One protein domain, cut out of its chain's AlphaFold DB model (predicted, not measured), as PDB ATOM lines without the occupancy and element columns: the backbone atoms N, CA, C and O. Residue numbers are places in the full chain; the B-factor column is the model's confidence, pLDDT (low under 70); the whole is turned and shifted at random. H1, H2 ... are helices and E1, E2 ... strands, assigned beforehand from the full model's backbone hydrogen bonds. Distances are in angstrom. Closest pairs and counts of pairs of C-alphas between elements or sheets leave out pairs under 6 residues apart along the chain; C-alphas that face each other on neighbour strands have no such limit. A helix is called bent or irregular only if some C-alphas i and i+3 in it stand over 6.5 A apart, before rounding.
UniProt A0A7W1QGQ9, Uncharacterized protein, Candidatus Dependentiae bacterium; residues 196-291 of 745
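This is residues 196 to 291 of the 745 residues of an uncharacterized protein of Candidatus Dependentiae bacterium (UniProt A0A7W1QGQ9). Short helices and a small strand hairpin are gathered round H2: the hairpin of E1 and E2 is beside it with E2 nearer, H1 meets its first turn, and H3 touches it with its own first turn and runs off at a steep tilt. H4 lies near the far end of H3, and a long looping link, residues 242 to 265, joins H3 to the hairpin. The printed part has 96 residues, with four named helices and two named strands in the order H1, H2, H3, E1, E2, H4; under half of the residues are in named elements, and the class is mostly helix. The sheet has the order E1, E2 and is antiparallel. The whole is compact, with a radius of gyration of the C-alphas of 12.9 A and spans of 37 by 33 by 22 A.

H1, residues 196 to 199, touches H2, residues 207 to 216; the closest C-alphas are those of Thr 196 and Thr 208, 5.2 A apart. H2 touches H3, residues 229 to 241, which meets it with residues 230 to 231 alone; the closest C-alphas, of Leu 213 and Thr 231, are 6.1 A apart. H2 and H3 run opposite ways at a steep tilt of 56 degrees. E1, residues 266 to 269, and E2, residues 274 to 277, form an antiparallel hairpin, with 132 degrees between their directions. N 267 and O 276, at 2.8 A, and N 276 and O 267, at 2.9 A, are within hydrogen-bond range. The closest C-alphas of H2 and E2 are those of Asn 210 and Ser 276, 5.9 A apart, while H2 and E1 are apart. H4, residues 281 to 288, is close to H3 but not clearly touching, with the C-alphas of Phe 241 and Trp 287 closest at 5.8 A; their lines are about perpendicular, at 88 degrees. H1 and H4 are apart. Every O i to N i+4 pair is within hydrogen-bond range in H3 and H4, and 4 of 6 in H2; H1 is too short for such a pair.

H1 begins at C-alpha 196, (100.895, 150.281, 186.578), and is 5.2 A long. H2 is 14.9 A long and irregular, but only just: C-alphas 212 and 215 are 6.6 A apart. H3, 18.3 A long, begins at C-alpha 229, (115.778, 147.698, 173.995). E1 measures 9.2 A and E2 10.0 A. H4, 10.3 A long, ends at C-alpha 288, (101.940, 162.018, 184.530).

The two C-alphas farthest apart are those of Leu 245 and Pro 271, 38.2 A. The printed part has no cut. The links H2 to H3, 12 residues, and H3 to E1, 24 residues, are long; in the latter, residues 257 to 258 pair antiparallel with residues 263 to 264. The mean pLDDT of the printed part is 88.8; residues 196 to 199 and residue 201 are under 70.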
ATOM      1  N   THR A 196     100.290 150.623 185.279       69.31
ATOM      2  CA  THR A 196     100.895 150.281 186.578       69.31
ATOM      3  C   THR A 196      99.857 150.270 187.699       69.31
ATOM      4  O   THR A 196      99.790 149.309 188.459       69.31
ATOM      5  N   ALA A 197      99.019 151.306 187.789       67.62
ATOM      6  CA  ALA A 197      97.995 151.418 188.826       67.62
ATOM      7  C   ALA A 197      96.935 150.303 188.756       67.62
ATOM      8  O   ALA A 197      96.409 149.898 189.788       67.62
ATOM      9  N   ILE A 198      96.629 149.812 187.554       64.88
ATOM     10  CA  ILE A 198      95.652 148.738 187.332       64.88
ATOM     11  C   ILE A 198      96.282 147.359 187.548       64.88
ATOM     12  O   ILE A 198      95.652 146.479 188.126       64.88
ATOM     13  N   ALA A 199      97.507 147.159 187.062       63.34
ATOM     14  CA  ALA A 199      98.142 145.847 187.027       63.34
ATOM     15  C   ALA A 199      98.824 145.454 188.342       63.34
ATOM     16  O   ALA A 199      99.119 144.275 188.512       63.34
ATOM     17  N   ALA A 200      99.099 146.400 189.248       70.06
ATOM     18  CA  ALA A 200      99.793 146.142 190.508       70.06
ATOM     19  C   ALA A 200      98.854 145.508 191.561       70.06
ATOM     20  O   ALA A 200      98.102 146.235 192.216       70.06
ATOM     21  N   PRO A 201      98.904 144.179 191.804       64.94
ATOM     22  CA  PRO A 201      97.960 143.500 192.705       64.94
ATOM     23  C   PRO A 201      98.139 143.918 194.173       64.94
ATOM     24  O   PRO A 201      97.227 143.811 194.988       64.94
ATOM     25  N   ASP A 202      99.337 144.398 194.496       70.50
ATOM     26  CA  ASP A 202      99.798 144.880 195.794       70.50
ATOM     27  C   ASP A 202      99.812 146.420 195.889       70.50
ATOM     28  O   ASP A 202     100.253 146.976 196.897       70.50
ATOM     29  N   GLY A 203      99.347 147.119 194.847       76.06
ATOM     30  CA  GLY A 203      99.374 148.578 194.759       76.06
ATOM     31  C   GLY A 203     100.773 149.174 194.561       76.06
ATOM     32  O   GLY A 203     100.964 150.364 194.821       76.06
ATOM     33  N   ASN A 204     101.761 148.382 194.129       80.06
ATOM     34  CA  ASN A 204     103.111 148.868 193.865       80.06
ATOM     35  C   ASN A 204     103.145 149.893 192.710       80.06
ATOM     36  O   ASN A 204     102.924 149.524 191.553       80.06
ATOM     37  N   PRO A 205     103.522 151.162 192.963       81.69
ATOM     38  CA  PRO A 205     103.550 152.196 191.930       81.69
ATOM     39  C   PRO A 205     104.672 152.009 190.903       81.69
ATOM     40  O   PRO A 205     104.708 152.745 189.923       81.69
ATOM     41  N   MET A 206     105.596 151.071 191.124       87.06
ATOM     42  CA  MET A 206     106.691 150.729 190.216       87.06
ATOM     43  C   MET A 206     106.476 149.394 189.504       87.06
ATOM     44  O   MET A 206     107.372 148.971 188.784       87.06
ATOM     45  N   TYR A 207     105.324 148.731 189.662       82.88
ATOM     46  CA  TYR A 207     105.102 147.371 189.156       82.88
ATOM     47  C   TYR A 207     105.535 147.182 187.691       82.88
ATOM     48  O   TYR A 207     106.346 146.302 187.399       82.88
ATOM     49  N   THR A 208     105.071 148.041 186.778       79.56
ATOM     50  CA  THR A 208     105.430 147.940 185.356       79.56
ATOM     51  C   THR A 208     106.905 148.269 185.117       79.56
ATOM     52  O   THR A 208     107.580 147.535 184.401       79.56
ATOM     53  N   PHE A 209     107.457 149.299 185.767       85.31
ATOM     54  CA  PHE A 209     108.885 149.633 185.648       85.31
ATOM     55  C   PHE A 209     109.797 148.520 186.180       85.31
ATOM     56  O   PHE A 209     110.804 148.209 185.554       85.31
ATOM     57  N   ASN A 210     109.424 147.868 187.283       87.56
ATOM     58  CA  ASN A 210     110.149 146.730 187.845       87.56
ATOM     59  C   ASN A 210     110.247 145.595 186.823       87.56
ATOM     60  O   ASN A 210     111.316 145.025 186.628       87.56
ATOM     61  N   LYS A 211     109.131 145.279 186.159       80.31
ATOM     62  CA  LYS A 211     109.052 144.202 185.167       80.31
ATOM     63  C   LYS A 211     109.850 144.493 183.901       80.31
ATOM     64  O   LYS A 211     110.406 143.558 183.340       80.31
ATOM     65  N   LEU A 212     109.888 145.750 183.467       80.19
ATOM     66  CA  LEU A 212     110.579 146.141 182.238       80.19
ATOM     67  C   LEU A 212     112.081 146.350 182.453       80.19
ATOM     68  O   LEU A 212     112.871 145.947 181.611       80.19
ATOM     69  N   LEU A 213     112.478 146.971 183.569       87.88
ATOM     70  CA  LEU A 213     113.841 147.487 183.733       87.88
ATOM     71  C   LEU A 213     114.748 146.589 184.570       87.88
ATOM     72  O   LEU A 213     115.933 146.502 184.277       87.88
ATOM     73  N   ILE A 214     114.232 145.909 185.604       90.88
ATOM     74  CA  ILE A 214     115.074 145.041 186.451       90.88
ATOM     75  C   ILE A 214     115.718 143.902 185.637       90.88
ATOM     76  O   ILE A 214     116.901 143.642 185.854       90.88
ATOM     77  N   PRO A 215     115.011 143.232 184.701       90.56
ATOM     78  CA  PRO A 215     115.618 142.184 183.879       90.56
ATOM     79  C   PRO A 215     116.702 142.678 182.912       90.56
ATOM     80  O   PRO A 215     117.507 141.870 182.465       90.56
ATOM     81  N   GLU A 216     116.719 143.974 182.588       93.00
ATOM     82  CA  GLU A 216     117.683 144.593 181.672       93.00
ATOM     83  C   GLU A 216     118.750 145.430 182.401       93.00
ATOM     84  O   GLU A 216     119.420 146.259 181.786       93.00
ATOM     85  N   LEU A 217     118.950 145.231 183.706       93.38
ATOM     86  CA  LEU A 217     120.129 145.781 184.382       93.38
ATOM     87  C   LEU A 217     121.396 145.045 183.927       93.38
ATOM     88  O   LEU A 217     121.350 143.872 183.547       93.38
ATOM     89  N   THR A 218     122.540 145.730 183.966       93.44
ATOM     90  CA  THR A 218     123.838 145.103 183.669       93.44
ATOM     91  C   THR A 218     124.154 143.991 184.680       93.44
ATOM     92  O   THR A 218     123.518 143.896 185.733       93.44
ATOM     93  N   GLU A 219     125.173 143.164 184.415       90.94
ATOM     94  CA  GLU A 219     125.628 142.139 185.377       90.94
ATOM     95  C   GLU A 219     125.990 142.736 186.750       90.94
ATOM     96  O   GLU A 219     125.759 142.113 187.788       90.94
ATOM     97  N   ASP A 220     126.489 143.975 186.765       91.62
ATOM     98  CA  ASP A 220     126.811 144.726 187.978       91.62
ATOM     99  C   ASP A 220     125.585 145.406 188.624       91.62
ATOM    100  O   ASP A 220     125.700 146.008 189.699       91.62
ATOM    101  N   GLY A 221     124.404 145.291 188.012       92.56
ATOM    102  CA  GLY A 221     123.139 145.855 188.481       92.56
ATOM    103  C   GLY A 221     122.945 147.333 188.144       92.56
ATOM    104  O   GLY A 221     122.244 148.029 188.875       92.56
ATOM    105  N   GLU A 222     123.585 147.839 187.089       93.88
ATOM    106  CA  GLU A 222     123.508 149.244 186.662       93.88
ATOM    107  C   GLU A 222     122.444 149.444 185.574       93.88
ATOM    108  O   GLU A 222     122.143 148.525 184.811       93.88
ATOM    109  N   ILE A 223     121.880 150.654 185.480       92.38
ATOM    110  CA  ILE A 223     120.908 151.006 184.432       92.38
ATOM    111  C   ILE A 223     121.582 151.657 183.215       92.38
ATOM    112  O   ILE A 223     121.793 152.865 183.182       92.38
ATOM    113  N   ASP A 224     121.905 150.894 182.176       91.31
ATOM    114  CA  ASP A 224     122.616 151.417 180.995       91.31
ATOM    115  C   ASP A 224     121.693 151.498 179.762       91.31
ATOM    116  O   ASP A 224     121.098 150.482 179.395       91.31
ATOM    117  N   PRO A 225     121.584 152.659 179.075       90.31
ATOM    118  CA  PRO A 225     120.793 152.792 177.845       90.31
ATOM    119  C   PRO A 225     121.182 151.820 176.721       90.31
ATOM    120  O   PRO A 225     120.425 151.693 175.767       90.31
ATOM    121  N   GLN A 226     122.352 151.185 176.784       89.94
ATOM    122  CA  GLN A 226     122.841 150.238 175.779       89.94
ATOM    123  C   GLN A 226     122.604 148.768 176.151       89.94
ATOM    124  O   GLN A 226     122.917 147.896 175.342       89.94
ATOM    125  N   ASN A 227     122.093 148.469 177.350       90.38
ATOM    126  CA  ASN A 227     122.011 147.085 177.831       90.38
ATOM    127  C   ASN A 227     120.793 146.312 177.294       90.38
ATOM    128  O   ASN A 227     120.828 145.086 177.238       90.38
ATOM    129  N   GLY A 228     119.739 147.010 176.865       86.62
ATOM    130  CA  GLY A 228     118.547 146.389 176.291       86.62
ATOM    131  C   GLY A 228     117.601 147.391 175.631       86.62
ATOM    132  O   GLY A 228     117.698 148.604 175.853       86.62
ATOM    133  N   ASP A 229     116.697 146.882 174.793       81.94
ATOM    134  CA  ASP A 229     115.778 147.698 173.995       81.94
ATOM    135  C   ASP A 229     114.752 148.435 174.872       81.94
ATOM    136  O   ASP A 229     114.421 149.593 174.593       81.94
ATOM    137  N   LEU A 230     114.268 147.817 175.961       83.25
ATOM    138  CA  LEU A 230     113.325 148.469 176.878       83.25
ATOM    139  C   LEU A 230     114.015 149.563 177.692       83.25
ATOM    140  O   LEU A 230     113.429 150.619 177.929       83.25
ATOM    141  N   THR A 231     115.268 149.345 178.079       86.12
ATOM    142  CA  THR A 231     116.093 150.328 178.778       86.12
ATOM    143  C   THR A 231     116.409 151.494 177.853       86.12
ATOM    144  O   THR A 231     116.245 152.647 178.253       86.12
ATOM    145  N   PHE A 232     116.751 151.237 176.587       86.44
ATOM    146  CA  PHE A 232     116.914 152.289 175.585       86.44
ATOM    147  C   PHE A 232     115.623 153.105 175.395       86.44
ATOM    148  O   PHE A 232     115.655 154.338 175.457       86.44
ATOM    149  N   GLY A 233     114.476 152.432 175.249       87.50
ATOM    150  CA  GLY A 233     113.155 153.069 175.196       87.50
ATOM    151  C   GLY A 233     112.848 153.907 176.437       87.50
ATOM    152  O   GLY A 233     112.359 155.034 176.335       87.50
ATOM    153  N   PHE A 234     113.233 153.415 177.612       90.12
ATOM    154  CA  PHE A 234     113.090 154.138 178.866       90.12
ATOM    155  C   PHE A 234     113.925 155.419 178.920       90.12
ATOM    156  O   PHE A 234     113.409 156.465 179.321       90.12
ATOM    157  N   PHE A 235     115.185 155.384 178.480       93.12
ATOM    158  CA  PHE A 235     115.997 156.600 178.384       93.12
ATOM    159  C   PHE A 235     115.438 157.585 177.358       93.12
ATOM    160  O   PHE A 235     115.544 158.795 177.562       93.12
ATOM    161  N   ALA A 236     114.788 157.098 176.302       92.19
ATOM    162  CA  ALA A 236     114.083 157.956 175.365       92.19
ATOM    163  C   ALA A 236     112.899 158.689 176.029       92.19
ATOM    164  O   ALA A 236     112.787 159.911 175.891       92.19
ATOM    165  N   TRP A 237     112.081 157.996 176.834       91.94
ATOM    166  CA  TRP A 237     111.040 158.640 177.652       91.94
ATOM    167  C   TRP A 237     111.630 159.629 178.658       91.94
ATOM    168  O   TRP A 237     111.153 160.756 178.764       91.94
ATOM    169  N   ALA A 238     112.690 159.251 179.375       93.69
ATOM    170  CA  ALA A 238     113.318 160.115 180.371       93.69
ATOM    171  C   ALA A 238     113.949 161.366 179.734       93.69
ATOM    172  O   ALA A 238     113.825 162.468 180.269       93.69
ATOM    173  N   GLY A 239     114.559 161.230 178.554       94.81
ATOM    174  CA  GLY A 239     115.105 162.342 177.772       94.81
ATOM    175  C   GLY A 239     114.038 163.325 177.293       94.81
ATOM    176  O   GLY A 239     114.289 164.531 177.218       94.81
ATOM    177  N   ALA A 240     112.833 162.829 177.017       94.44
ATOM    178  CA  ALA A 240     111.689 163.647 176.646       94.44
ATOM    179  C   ALA A 240     111.012 164.294 177.869       94.44
ATOM    180  O   ALA A 240     110.868 165.514 177.935       94.44
ATOM    181  N   PHE A 241     110.626 163.495 178.862       94.31
ATOM    182  CA  PHE A 241     109.723 163.914 179.936       94.31
ATOM    183  C   PHE A 241     110.437 164.437 181.177       94.31
ATOM    184  O   PHE A 241     109.873 165.258 181.899       94.31
ATOM    185  N   SER A 242     111.676 164.017 181.434       96.31
ATOM    186  CA  SER A 242     112.462 164.421 182.604       96.31
ATOM    187  C   SER A 242     113.943 164.703 182.290       96.31
ATOM    188  O   SER A 242     114.817 164.230 183.020       96.31
ATOM    189  N   PRO A 243     114.269 165.515 181.261       96.38
ATOM    190  CA  PRO A 243     115.652 165.881 180.969       96.38
ATOM    191  C   PRO A 243     116.284 166.640 182.142       96.38
ATOM    192  O   PRO A 243     115.678 167.560 182.705       96.38
ATOM    193  N   ASN A 244     117.523 166.279 182.468       95.44
ATOM    194  CA  ASN A 244     118.339 166.902 183.503       95.44
ATOM    195  C   ASN A 244     119.827 166.893 183.116       95.44
ATOM    196  O   ASN A 244     120.557 165.939 183.386       95.44
ATOM    197  N   LEU A 245     120.305 167.995 182.531       95.19
ATOM    198  CA  LEU A 245     121.661 168.099 181.980       95.19
ATOM    199  C   LEU A 245     122.789 167.953 183.021       95.19
ATOM    200  O   LEU A 245     123.945 167.744 182.631       95.19
ATOM    201  N   SER A 246     122.490 168.038 184.325       93.12
ATOM    202  CA  SER A 246     123.498 167.884 185.380       93.12
ATOM    203  C   SER A 246     123.845 166.427 185.693       93.12
ATOM    204  O   SER A 246     124.896 166.188 186.280       93.12
ATOM    205  N   ARG A 247     123.009 165.455 185.307       90.69
ATOM    206  CA  ARG A 247     123.252 164.024 185.577       90.69
ATOM    207  C   ARG A 247     124.130 163.370 184.500       90.69
ATOM    208  O   ARG A 247     124.241 163.928 183.397       90.69
ATOM    209  N   PRO A 248     124.770 162.215 184.779       87.69
ATOM    210  CA  PRO A 248     125.632 161.521 183.815       87.69
ATOM    211  C   PRO A 248     124.923 161.234 182.485       87.69
ATOM    212  O   PRO A 248     125.381 161.687 181.437       87.69
ATOM    213  N   PHE A 249     123.739 160.621 182.549       92.25
ATOM    214  CA  PHE A 249     122.891 160.314 181.390       92.25
ATOM    215  C   PHE A 249     121.893 161.420 181.030       92.25
ATOM    216  O   PHE A 249     120.968 161.218 180.257       92.25
ATOM    217  N   LYS A 250     122.070 162.624 181.578       95.19
ATOM    218  CA  LYS A 250     121.271 163.807 181.227       95.19
ATOM    219  C   LYS A 250     119.758 163.686 181.469       95.19
ATOM    220  O   LYS A 250     118.994 164.468 180.902       95.19
ATOM    221  N   VAL A 251     119.321 162.769 182.331       95.38
ATOM    222  CA  VAL A 251     117.907 162.514 182.643       95.38
ATOM    223  C   VAL A 251     117.700 162.273 184.133       95.38
ATOM    224  O   VAL A 251     118.592 161.764 184.806       95.38
ATOM    225  N   ASP A 252     116.517 162.616 184.638       95.62
ATOM    226  CA  ASP A 252     116.024 162.138 185.929       95.62
ATOM    227  C   ASP A 252     115.178 160.872 185.753       95.62
ATOM    228  O   ASP A 252     114.375 160.770 184.823       95.62
ATOM    229  N   TYR A 253     115.323 159.939 186.693       93.81
ATOM    230  CA  TYR A 253     114.612 158.662 186.732       93.81
ATOM    231  C   TYR A 253     113.338 158.766 187.594       93.81
ATOM    232  O   TYR A 253     113.351 159.462 188.614       93.81
ATOM    233  N   PRO A 254     112.247 158.043 187.268       92.50
ATOM    234  CA  PRO A 254     111.061 157.951 188.118       92.50
ATOM    235  C   PRO A 254     111.282 157.083 189.369       92.50
ATOM    236  O   PRO A 254     110.352 156.877 190.147       92.50
ATOM    237  N   PHE A 255     112.508 156.604 189.583       94.56
ATOM    238  CA  PHE A 255     112.960 155.834 190.733       94.56
ATOM    239  C   PHE A 255     114.356 156.283 191.185       94.56
ATOM    240  O   PHE A 255     115.068 156.989 190.474       94.56
ATOM    241  N   VAL A 256     114.743 155.917 192.402       95.75
ATOM    242  CA  VAL A 256     116.015 156.325 193.006       95.75
ATOM    243  C   VAL A 256     117.174 155.581 192.342       95.75
ATOM    244  O   VAL A 256     117.157 154.355 192.268       95.75
ATOM    245  N   VAL A 257     118.194 156.326 191.909       94.75
ATOM    246  CA  VAL A 257     119.443 155.818 191.318       94.75
ATOM    247  C   VAL A 257     120.620 156.542 191.966       94.75
ATOM    248  O   VAL A 257     120.570 157.766 192.118       94.75
ATOM    249  N   ASP A 258     121.661 155.802 192.351       92.62
ATOM    250  CA  ASP A 258     122.945 156.367 192.777       92.62
ATOM    251  C   ASP A 258     123.693 156.918 191.560       92.62
ATOM    252  O   ASP A 258     124.079 156.168 190.673       92.62
ATOM    253  N   ASP A 259     123.932 158.227 191.522       85.06
ATOM    254  CA  ASP A 259     124.600 158.897 190.400       85.06
ATOM    255  C   ASP A 259     126.074 158.515 190.207       85.06
ATOM    256  O   ASP A 259     126.639 158.783 189.148       85.06
ATOM    257  N   THR A 260     126.711 157.918 191.215       87.38
ATOM    258  CA  THR A 260     128.126 157.522 191.147       87.38
ATOM    259  C   THR A 260     128.288 156.156 190.502       87.38
ATOM    260  O   THR A 260     129.222 155.935 189.738       87.38
ATOM    261  N   THR A 261     127.392 155.233 190.850       90.56
ATOM    262  CA  THR A 261     127.443 153.830 190.422       90.56
ATOM    263  C   THR A 261     126.391 153.494 189.376       90.56
ATOM    264  O   THR A 261     126.418 152.408 188.819       90.56
ATOM    265  N   ASN A 262     125.447 154.402 189.122       91.19
ATOM    266  CA  ASN A 262     124.303 154.202 188.243       91.19
ATOM    267  C   ASN A 262     123.433 152.986 188.628       91.19
ATOM    268  O   ASN A 262     122.761 152.378 187.794       91.19
ATOM    269  N   LYS A 263     123.431 152.623 189.917       94.75
ATOM    270  CA  LYS A 263     122.638 151.506 190.442       94.75
ATOM    271  C   LYS A 263     121.298 152.007 190.976       94.75
ATOM    272  O   LYS A 263     121.287 152.928 191.804       94.75
ATOM    273  N   PRO A 264     120.164 151.432 190.543       95.56
ATOM    274  CA  PRO A 264     118.877 151.742 191.135       95.56
ATOM    275  C   PRO A 264     118.788 151.195 192.564       95.56
ATOM    276  O   PRO A 264     119.281 150.110 192.875       95.56
ATOM    277  N   LEU A 265     118.106 151.930 193.442       96.25
ATOM    278  CA  LEU A 265     117.758 151.430 194.766       96.25
ATOM    279  C   LEU A 265     116.573 150.469 194.642       96.25
ATOM    280  O   LEU A 265     115.454 150.887 194.332       96.25
ATOM    281  N   ILE A 266     116.830 149.193 194.922       95.06
ATOM    282  CA  ILE A 266     115.831 148.123 194.918       95.06
ATOM    283  C   ILE A 266     115.608 147.651 196.355       95.06
ATOM    284  O   ILE A 266     116.551 147.268 197.047       95.06
ATOM    285  N   VAL A 267     114.355 147.674 196.803       93.69
ATOM    286  CA  VAL A 267     113.941 147.226 198.139       93.69
ATOM    287  C   VAL A 267     112.802 146.210 198.032       93.69
ATOM    288  O   VAL A 267     112.034 146.259 197.070       93.69
ATOM    289  N   PRO A 268     112.656 145.286 198.996       90.94
ATOM    290  CA  PRO A 268     111.490 144.411 199.046       90.94
ATOM    291  C   PRO A 268     110.188 145.210 199.205       90.94
ATOM    292  O   PRO A 268     110.113 146.106 200.050       90.94
ATOM    293  N   PHE A 269     109.162 144.869 198.425       87.38
ATOM    294  CA  PHE A 269     107.825 145.463 198.487       87.38
ATOM    295  C   PHE A 269     106.744 144.379 198.601       87.38
ATOM    296  O   PHE A 269     106.880 143.287 198.046       87.38
ATOM    297  N   GLY A 270     105.659 144.701 199.310       82.00
ATOM    298  CA  GLY A 270     104.504 143.818 199.464       82.00
ATOM    299  C   GLY A 270     104.736 142.635 200.422       82.00
ATOM    300  O   GLY A 270     105.831 142.462 200.962       82.00
ATOM    301  N   PRO A 271     103.693 141.821 200.673       80.88
ATOM    302  CA  PRO A 271     103.766 140.679 201.590       80.88
ATOM    303  C   PRO A 271     104.724 139.573 201.108       80.88
ATOM    304  O   PRO A 271     105.267 138.822 201.914       80.88
ATOM    305  N   ASP A 272     104.958 139.517 199.802       82.56
ATOM    306  CA  ASP A 272     105.794 138.565 199.072       82.56
ATOM    307  C   ASP A 272     107.284 138.951 199.098       82.56
ATOM    308  O   ASP A 272     108.132 138.167 198.674       82.56
ATOM    309  N   MET A 273     107.608 140.162 199.574       86.50
ATOM    310  CA  MET A 273     108.960 140.734 199.576       86.50
ATOM    311  C   MET A 273     109.596 140.803 198.173       86.50
ATOM    312  O   MET A 273     110.809 140.645 198.019       86.50
ATOM    313  N   THR A 274     108.785 141.068 197.144       85.44
ATOM    314  CA  THR A 274     109.232 141.152 195.746       85.44
ATOM    315  C   THR A 274     110.197 142.332 195.559       85.44
ATOM    316  O   THR A 274     109.908 143.425 196.056       85.44
ATOM    317  N   PRO A 275     111.330 142.167 194.844       87.56
ATOM    318  CA  PRO A 275     112.239 143.271 194.549       87.56
ATOM    319  C   PRO A 275     111.532 144.398 193.787       87.56
ATOM    320  O   PRO A 275     110.922 144.160 192.744       87.56
ATOM    321  N   SER A 276     111.630 145.624 194.296       92.81
ATOM    322  CA  SER A 276     110.993 146.797 193.704       92.81
ATOM    323  C   SER A 276     111.913 148.006 193.695       92.81
ATOM    324  O   SER A 276     112.548 148.322 194.699       92.81
ATOM    325  N   LEU A 277     111.904 148.737 192.585       94.56
ATOM    326  CA  LEU A 277     112.460 150.079 192.484       94.56
ATOM    327  C   LEU A 277     111.778 151.001 193.509       94.56
ATOM    328  O   LEU A 277     110.582 150.866 193.788       94.56
ATOM    329  N   VAL A 278     112.539 151.938 194.078       95.00
ATOM    330  CA  VAL A 278     112.006 152.965 194.988       95.00
ATOM    331  C   VAL A 278     111.563 154.185 194.175       95.00
ATOM    332  O   VAL A 278     112.421 154.803 193.548       95.00
ATOM    333  N   PRO A 279     110.273 154.576 194.182       94.00
ATOM    334  CA  PRO A 279     109.764 155.651 193.331       94.00
ATOM    335  C   PRO A 279     110.280 157.038 193.739       94.00
ATOM    336  O   PRO A 279     110.487 157.321 194.919       94.00
ATOM    337  N   VAL A 280     110.391 157.941 192.762       95.75
ATOM    338  CA  VAL A 280     110.634 159.379 192.951       95.75
ATOM    339  C   VAL A 280     109.353 160.141 192.577       95.75
ATOM    340  O   VAL A 280     109.101 160.377 191.392       95.75
ATOM    341  N   PRO A 281     108.523 160.551 193.560       93.88
ATOM    342  CA  PRO A 281     107.185 161.085 193.289       93.88
ATOM    343  C   PRO A 281     107.155 162.327 192.393       93.88
ATOM    344  O   PRO A 281     106.248 162.476 191.581       93.88
ATOM    345  N   SER A 282     108.147 163.214 192.506       95.19
ATOM    346  CA  SER A 282     108.215 164.435 191.694       95.19
ATOM    347  C   SER A 282     108.446 164.148 190.209       95.19
ATOM    348  O   SER A 282     107.867 164.823 189.360       95.19
ATOM    349  N   VAL A 283     109.257 163.137 189.885       94.50
ATOM    350  CA  VAL A 283     109.514 162.734 188.496       94.50
ATOM    351  C   VAL A 283     108.306 161.989 187.931       94.50
ATOM    352  O   VAL A 283     107.894 162.276 186.811       94.50
ATOM    353  N   LEU A 284     107.663 161.131 188.726       91.25
ATOM    354  CA  LEU A 284     106.413 160.472 188.335       91.25
ATOM    355  C   LEU A 284     105.289 161.470 188.049       91.25
ATOM    356  O   LEU A 284     104.633 161.361 187.018       91.25
ATOM    357  N   ALA A 285     105.109 162.481 188.901       91.94
ATOM    358  CA  ALA A 285     104.134 163.546 188.669       91.94
ATOM    359  C   ALA A 285     104.439 164.337 187.384       91.94
ATOM    360  O   ALA A 285     103.526 164.743 186.664       91.94
ATOM    361  N   ARG A 286     105.725 164.528 187.060       92.94
ATOM    362  CA  ARG A 286     106.139 165.144 185.795       92.94
ATOM    363  C   ARG A 286     105.758 164.267 184.603       92.94
ATOM    364  O   ARG A 286     105.132 164.778 183.682       92.94
ATOM    365  N   TRP A 287     106.057 162.970 184.631       92.44
ATOM    366  CA  TRP A 287     105.665 162.033 183.568       92.44
ATOM    367  C   TRP A 287     104.142 161.951 183.412       92.44
ATOM    368  O   TRP A 287     103.636 161.975 182.296       92.44
ATOM    369  N   GLN A 288     103.402 161.980 184.522       91.12
ATOM    370  CA  GLN A 288     101.940 162.018 184.530       91.12
ATOM    371  C   GLN A 288     101.375 163.229 183.773       91.12
ATOM    372  O   GLN A 288     100.351 163.115 183.109       91.12
ATOM    373  N   SER A 289     102.051 164.381 183.821       91.50
ATOM    374  CA  SER A 289     101.624 165.582 183.085       91.50
ATOM    375  C   SER A 289     101.763 165.466 181.561       91.50
ATOM    376  O   SER A 289     101.194 166.279 180.836       91.50
ATOM    377  N   PHE A 290     102.497 164.462 181.078       92.62
ATOM    378  CA  PHE A 290     102.669 164.161 179.659       92.62
ATOM    379  C   PHE A 290     101.756 163.034 179.170       92.62
ATOM    380  O   PHE A 290     101.673 162.817 177.964       92.62
ATOM    381  N   ASP A 291     101.071 162.330 180.070       92.31
ATOM    382  CA  ASP A 291     100.247 161.168 179.749       92.31
ATOM    383  C   ASP A 291      98.818 161.614 179.332       92.31
ATOM    384  O   ASP A 291      98.112 162.266 180.118       92.31
TER     385      ASP A 291